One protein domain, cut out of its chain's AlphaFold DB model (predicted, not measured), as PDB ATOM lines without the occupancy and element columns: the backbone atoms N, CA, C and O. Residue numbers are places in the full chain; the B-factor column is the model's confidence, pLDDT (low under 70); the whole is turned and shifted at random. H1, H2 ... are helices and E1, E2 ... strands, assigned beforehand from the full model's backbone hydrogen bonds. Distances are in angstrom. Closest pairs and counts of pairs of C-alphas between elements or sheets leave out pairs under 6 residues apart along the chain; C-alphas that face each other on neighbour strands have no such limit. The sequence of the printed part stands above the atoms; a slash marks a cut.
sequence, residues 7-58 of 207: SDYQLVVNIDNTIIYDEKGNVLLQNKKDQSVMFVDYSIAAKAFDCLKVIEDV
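This is residues 7 to 58 of the 207 residues of an uncharacterized protein of Trachymyrmex zeteki (UniProt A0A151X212). A small three-stranded sheet has helix H1 over one face; helix H2 turns a corner from H1 and reaches away from the sheet. The 52 printed residues hold E1, E2, E3, H1, H2 in chain order, mixed helices and strands. The whole is compact, radius of gyration of the C-alphas 10.8 A, spanning 34 by 22 by 20 A.

Start at E1, residues 9 to 11, a hairpin with E2, residues 27 to 31; N 10 and O 30 are 2.8 A apart, within hydrogen-bond range. E3, residues 37 to 40, completes the meander, each strand the antiparallel neighbour of the one before; N 29 and O 38 are 2.9 A apart. H1, residues 42 to 48, is on the sheet, its height over the sheet 9.3 A; the closest C-alphas of E2 and H1 are those of Val 27 and Tyr 42, 5.9 A apart. H2, residues 50 to 58, and H1 only just touch, only at the corner, with 3 pairs of C-alphas within 8 A; the closest are Ala 46 and Leu 52, 5.2 A. O i to N i+4 pairs within range number 2 of 3 in H1 and 0 of 5 in H2, where O i to N i+3 has 4 of 6.

Find C-alpha 9 at (65.038, -7.425, 109.073), where E1 begins, 7.0 A long; E2 runs 12.9 A, E3 9.9 A, H1 9.8 A, and H2 14.5 A to C-alpha 58 at (74.393, 16.186, 110.068).

The farthest C-alphas, Asp 34 and Val 58, are 34.4 A apart. The printed part has no cut; E1 to E2 is a long link. Residues 54 to 58 have pLDDT under 70.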
ATOM      1  N   SER A   7      63.725  -6.916 114.506       88.62
ATOM      2  CA  SER A   7      64.502  -8.144 114.715       88.62
ATOM      3  C   SER A   7      64.585  -9.040 113.474       88.62
ATOM      4  O   SER A   7      65.620  -9.676 113.250       88.62
ATOM      5  N   ASP A   8      63.529  -9.057 112.659       93.62
ATOM      6  CA  ASP A   8      63.404  -9.940 111.495       93.62
ATOM      7  C   ASP A   8      64.079  -9.377 110.235       93.62
ATOM      8  O   ASP A   8      64.301 -10.119 109.281       93.62
ATOM      9  N   TYR A   9      64.468  -8.099 110.238       94.56
ATOM     10  CA  TYR A   9      65.038  -7.425 109.073       94.56
ATOM     11  C   TYR A   9      66.477  -6.965 109.325       94.56
ATOM     12  O   TYR A   9      66.932  -6.816 110.463       94.56
ATOM     13  N   GLN A  10      67.226  -6.776 108.245       95.19
ATOM     14  CA  GLN A  10      68.547  -6.158 108.247       95.19
ATOM     15  C   GLN A  10      68.651  -5.114 107.137       95.19
ATOM     16  O   GLN A  10      68.042  -5.260 106.077       95.19
ATOM     17  N   LEU A  11      69.428  -4.064 107.397       95.44
ATOM     18  CA  LEU A  11      69.755  -3.041 106.411       95.44
ATOM     19  C   LEU A  11      70.672  -3.628 105.342       95.44
ATOM     20  O   LEU A  11      71.679  -4.261 105.667       95.44
ATOM     21  N   VAL A  12      70.331  -3.394 104.077       95.81
ATOM     22  CA  VAL A  12      71.215  -3.730 102.964       95.81
ATOM     23  C   VAL A  12      72.139  -2.544 102.715       95.81
ATOM     24  O   VAL A  12      71.687  -1.422 102.487       95.81
ATOM     25  N   VAL A  13      73.441  -2.805 102.775       96.00
ATOM     26  CA  VAL A  13      74.493  -1.816 102.533       96.00
ATOM     27  C   VAL A  13      75.363  -2.247 101.360       96.00
ATOM     28  O   VAL A  13      75.571  -3.440 101.130       96.00
ATOM     29  N   ASN A  14      75.871  -1.270 100.613       93.75
ATOM     30  CA  ASN A  14      76.866  -1.491  99.569       93.75
ATOM     31  C   ASN A  14      78.224  -1.904 100.157       93.75
ATOM     32  O   ASN A  14      78.460  -1.824 101.361       93.75
ATOM     33  N   ILE A  15      79.150  -2.282  99.268       91.88
ATOM     34  CA  ILE A  15      80.545  -2.627  99.602       91.88
ATOM     35  C   ILE A  15      81.241  -1.480 100.359       91.88
ATOM     36  O   ILE A  15      82.063  -1.725 101.240       91.88
ATOM     37  N   ASP A  16      80.853  -0.237 100.075       91.19
ATOM     38  CA  ASP A  16      81.387   0.969 100.714       91.19
ATOM     39  C   ASP A  16      80.692   1.319 102.046       91.19
ATOM     40  O   ASP A  16      80.869   2.417 102.571       91.19
ATOM     41  N   ASN A  17      79.880   0.410 102.600       88.56
ATOM     42  CA  ASN A  17      79.035   0.616 103.783       88.56
ATOM     43  C   ASN A  17      77.998   1.749 103.645       88.56
ATOM     44  O   ASN A  17      77.521   2.278 104.650       88.56
ATOM     45  N   THR A  18      77.625   2.125 102.421       92.00
ATOM     46  CA  THR A  18      76.555   3.100 102.168       92.00
ATOM     47  C   THR A  18      75.192   2.407 102.117       92.00
ATOM     48  O   THR A  18      75.062   1.308 101.573       92.00
ATOM     49  N   ILE A  19      74.172   3.033 102.710       94.25
ATOM     50  CA  ILE A  19      72.788   2.536 102.678       94.25
ATOM     51  C   ILE A  19      72.235   2.705 101.262       94.25
ATOM     52  O   ILE A  19      72.496   3.711 100.602       94.25
ATOM     53  N   ILE A  20      71.484   1.710 100.799       95.56
ATOM     54  CA  ILE A  20      70.881   1.720  99.466       95.56
ATOM     55  C   ILE A  20      69.494   2.364  99.539       95.56
ATOM     56  O   ILE A  20      68.641   1.922 100.316       95.56
ATOM     57  N   TYR A  21      69.282   3.369  98.690       96.88
ATOM     58  CA  TYR A  21      68.026   4.103  98.558       96.88
ATOM     59  C   TYR A  21      67.429   3.936  97.155       96.88
ATOM     60  O   TYR A  21      68.166   3.830  96.175       96.88
ATOM     61  N   ASP A  22      66.100   3.925  97.066       97.00
ATOM     62  CA  ASP A  22      65.349   4.053  95.807       97.00
ATOM     63  C   ASP A  22      65.250   5.528  95.364       97.00
ATOM     64  O   ASP A  22      65.516   6.440  96.150       97.00
ATOM     65  N   GLU A  23      64.774   5.786  94.142       96.31
ATOM     66  CA  GLU A  23      64.515   7.128  93.586       96.31
ATOM     67  C   GLU A  23      63.578   7.976  94.468       96.31
ATOM     68  O   GLU A  23      63.591   9.204  94.409       96.31
ATOM     69  N   LYS A  24      62.768   7.322  95.308       95.69
ATOM     70  CA  LYS A  24      61.839   7.953  96.260       95.69
ATOM     71  C   LYS A  24      62.438   8.201  97.650       95.69
ATOM     72  O   LYS A  24      61.728   8.691  98.522       95.69
ATOM     73  N   GLY A  25      63.699   7.831  97.882       94.44
ATOM     74  CA  GLY A  25      64.343   7.905  99.200       94.44
ATOM     75  C   GLY A  25      63.973   6.758 100.149       94.44
ATOM     76  O   GLY A  25      64.216   6.842 101.350       94.44
ATOM     77  N   ASN A  26      63.390   5.674  99.633       96.12
ATOM     78  CA  ASN A  26      63.048   4.499 100.433       96.12
ATOM     79  C   ASN A  26      64.274   3.615 100.656       96.12
ATOM     80  O   ASN A  26      65.086   3.443  99.752       96.12
ATOM     81  N   VAL A  27      64.384   3.021 101.839       96.38
ATOM     82  CA  VAL A  27      65.537   2.225 102.269       96.38
ATOM     83  C   VAL A  27      65.335   0.755 101.924       96.38
ATOM     84  O   VAL A  27      64.268   0.195 102.187       96.38
ATOM     85  N   LEU A  28      66.368   0.111 101.376       96.94
ATOM     86  CA  LEU A  28      66.351  -1.321 101.091       96.94
ATOM     87  C   LEU A  28      66.606  -2.152 102.357       96.94
ATOM     88  O   LEU A  28      67.655  -2.051 103.000       96.94
ATOM     89  N   LEU A  29      65.656  -3.026 102.683       96.38
ATOM     90  CA  LEU A  29      65.737  -3.962 103.799       96.38
ATOM     91  C   LEU A  29      65.675  -5.399 103.290       96.38
ATOM     92  O   LEU A  29      64.971  -5.697 102.328       96.38
ATOM     93  N   GLN A  30      66.383  -6.296 103.972       96.88
ATOM     94  CA  GLN A  30      66.333  -7.732 103.726       96.88
ATOM     95  C   GLN A  30      65.725  -8.447 104.930       96.88
ATOM     96  O   GLN A  30      66.159  -8.248 106.065       96.88
ATOM     97  N   ASN A  31      64.738  -9.304 104.691       95.38
ATOM     98  CA  ASN A  31      64.189 -10.187 105.708       95.38
ATOM     99  C   ASN A  31      65.147 -11.368 105.933       95.38
ATOM    100  O   ASN A  31      65.572 -12.051 105.003       95.38
ATOM    101  N   LYS A  32      65.503 -11.616 107.193       94.75
ATOM    102  CA  LYS A  32      66.474 -12.648 107.580       94.75
ATOM    103  C   LYS A  32      65.955 -14.069 107.371       94.75
ATOM    104  O   LYS A  32      66.764 -14.981 107.228       94.75
ATOM    105  N   LYS A  33      64.634 -14.277 107.402       94.69
ATOM    106  CA  LYS A  33      64.024 -15.618 107.354       94.69
ATOM    107  C   LYS A  33      63.929 -16.161 105.936       94.69
ATOM    108  O   LYS A  33      64.258 -17.318 105.707       94.69
ATOM    109  N   ASP A  34      63.470 -15.334 105.008       96.12
ATOM    110  CA  ASP A  34      63.187 -15.724 103.624       96.12
ATOM    111  C   ASP A  34      64.165 -15.102 102.613       96.12
ATOM    112  O   ASP A  34      64.047 -15.354 101.418       96.12
ATOM    113  N   GLN A  35      65.133 -14.303 103.086       95.38
ATOM    114  CA  GLN A  35      66.094 -13.551 102.271       95.38
ATOM    115  C   GLN A  35      65.450 -12.582 101.269       95.38
ATOM    116  O   GLN A  35      66.147 -12.057 100.397       95.38
ATOM    117  N   SER A  36      64.150 -12.311 101.396       96.62
ATOM    118  CA  SER A  36      63.441 -11.373 100.535       96.62
ATOM    119  C   SER A  36      63.915  -9.944 100.788       96.62
ATOM    120  O   SER A  36      64.319  -9.591 101.898       96.62
ATOM    121  N   VAL A  37      63.878  -9.119  99.744       96.44
ATOM    122  CA  VAL A  37      64.255  -7.705  99.811       96.44
ATOM    123  C   VAL A  37      63.047  -6.823  99.538       96.44
ATOM    124  O   VAL A  37      62.227  -7.128  98.673       96.44
ATOM    125  N   MET A  38      62.930  -5.723 100.276       96.31
ATOM    126  CA  MET A  38      61.849  -4.757 100.113       96.31
ATOM    127  C   MET A  38      62.324  -3.338 100.405       96.31
ATOM    128  O   MET A  38      63.180  -3.125 101.262       96.31
ATOM    129  N   PHE A  39      61.732  -2.366  99.717       96.75
ATOM    130  CA  PHE A  39      61.929  -0.953 100.010       96.75
ATOM    131  C   PHE A  39      60.903  -0.478 101.038       96.75
ATOM    132  O   PHE A  39      59.714  -0.781 100.924       96.75
ATOM    133  N   VAL A  40      61.371   0.264 102.039       95.31
ATOM    134  CA  VAL A  40      60.546   0.809 103.122       95.31
ATOM    135  C   VAL A  40      60.801   2.302 103.259       95.31
ATOM    136  O   VAL A  40      61.941   2.749 103.154       95.31
ATOM    137  N   ASP A  41      59.743   3.068 103.515       95.19
ATOM    138  CA  ASP A  41      59.843   4.512 103.719       95.19
ATOM    139  C   ASP A  41      60.854   4.850 104.820       95.19
ATOM    140  O   ASP A  41      60.838   4.257 105.908       95.19
ATOM    141  N   TYR A  42      61.698   5.849 104.558       93.25
ATOM    142  CA  TYR A  42      62.758   6.263 105.475       93.25
ATOM    143  C   TYR A  42      62.223   6.564 106.879       93.25
ATOM    144  O   TYR A  42      62.765   6.072 107.859       93.25
ATOM    145  N   SER A  43      61.096   7.271 107.002       91.25
ATOM    146  CA  SER A  43      60.510   7.612 108.307       91.25
ATOM    147  C   SER A  43      60.058   6.393 109.120       91.25
ATOM    148  O   SER A  43      59.984   6.455 110.348       91.25
ATOM    149  N   ILE A  44      59.728   5.280 108.457       91.19
ATOM    150  CA  ILE A  44      59.384   4.014 109.117       91.19
ATOM    151  C   ILE A  44      60.673   3.294 109.516       91.19
ATOM    152  O   ILE A  44      60.802   2.858 110.662       91.19
ATOM    153  N   ALA A  45      61.643   3.222 108.602       91.56
ATOM    154  CA  ALA A  45      62.940   2.608 108.857       91.56
ATOM    155  C   ALA A  45      63.699   3.327 109.988       91.56
ATOM    156  O   ALA A  45      64.192   2.673 110.899       91.56
ATOM    157  N   ALA A  46      63.713   4.659 110.007       90.38
ATOM    158  CA  ALA A  46      64.376   5.469 111.026       90.38
ATOM    159  C   ALA A  46      63.791   5.260 112.428       90.38
ATOM    160  O   ALA A  46      64.511   5.340 113.417       90.38
ATOM    161  N   LYS A  47      62.499   4.921 112.547       90.06
ATOM    162  CA  LYS A  47      61.905   4.531 113.839       90.06
ATOM    163  C   LYS A  47      62.383   3.160 114.313       90.06
ATOM    164  O   LYS A  47      62.460   2.941 115.518       90.06
ATOM    165  N   ALA A  48      62.666   2.252 113.381       88.50
ATOM    166  CA  ALA A  48      63.090   0.884 113.662       88.50
ATOM    167  C   ALA A  48      64.611   0.747 113.857       88.50
ATOM    168  O   ALA A  48      65.047  -0.113 114.620       88.50
ATOM    169  N   PHE A  49      65.409   1.578 113.185       88.94
ATOM    170  CA  PHE A  49      66.867   1.509 113.171       88.94
ATOM    171  C   PHE A  49      67.476   2.821 113.671       88.94
ATOM    172  O   PHE A  49      67.528   3.816 112.949       88.94
ATOM    173  N   ASP A  50      68.004   2.810 114.897       85.56
ATOM    174  CA  ASP A  50      68.613   3.998 115.513       85.56
ATOM    175  C   ASP A  50      69.836   4.525 114.746       85.56
ATOM    176  O   ASP A  50      70.139   5.713 114.814       85.56
ATOM    177  N   CYS A  51      70.517   3.676 113.969       80.44
ATOM    178  CA  CYS A  51      71.655   4.088 113.146       80.44
ATOM    179  C   CYS A  51      71.281   5.045 112.004       80.44
ATOM    180  O   CYS A  51      72.154   5.766 111.532       80.44
ATOM    181  N   LEU A  52      70.014   5.077 111.582       82.19
ATOM    182  CA  LEU A  52      69.545   6.007 110.553       82.19
ATOM    183  C   LEU A  52      69.352   7.421 111.112       82.19
ATOM    184  O   LEU A  52      69.649   8.390 110.427       82.19
ATOM    185  N   LYS A  53      68.951   7.545 112.384       76.88
ATOM    186  CA  LYS A  53      68.695   8.846 113.030       76.88
ATOM    187  C   LYS A  53      69.939   9.735 113.095       76.88
ATOM    188  O   LYS A  53      69.832  10.947 113.008       76.88
ATOM    189  N   VAL A  54      71.121   9.128 113.214       68.38
ATOM    190  CA  VAL A  54      72.401   9.848 113.346       68.38
ATOM    191  C   VAL A  54      72.771  10.614 112.067       68.38
ATOM    192  O   VAL A  54      73.601  11.516 112.115       68.38
ATOM    193  N   ILE A  55      72.178  10.267 110.922       60.56
ATOM    194  CA  ILE A  55      72.489  10.894 109.631       60.56
ATOM    195  C   ILE A  55      71.720  12.216 109.461       60.56
ATOM    196  O   ILE A  55      72.245  13.152 108.863       60.56
ATOM    197  N   GLU A  56      70.522  12.327 110.038       55.91
ATOM    198  CA  GLU A  56      69.635  13.488 109.869       55.91
ATOM    199  C   GLU A  56      70.159  14.736 110.608       55.91
ATOM    200  O   GLU A  56      70.069  15.845 110.089       55.91
ATOM    201  N   ASP A  57      70.842  14.556 111.745       50.75
ATOM    202  CA  ASP A  57      71.433  15.663 112.521       50.75
ATOM    203  C   ASP A  57      72.681  16.291 111.859       50.75
ATOM    204  O   ASP A  57      73.221  17.283 112.350       50.75
ATOM    205  N   VAL A  58      73.176  15.719 110.755       52.88
ATOM    206  CA  VAL A  58      74.393  16.186 110.068       52.88
ATOM    207  C   VAL A  58      74.058  17.060 108.852       52.88
ATOM    208  O   VAL A  58      74.878  17.894 108.476       52.88
TER     209      VAL A  58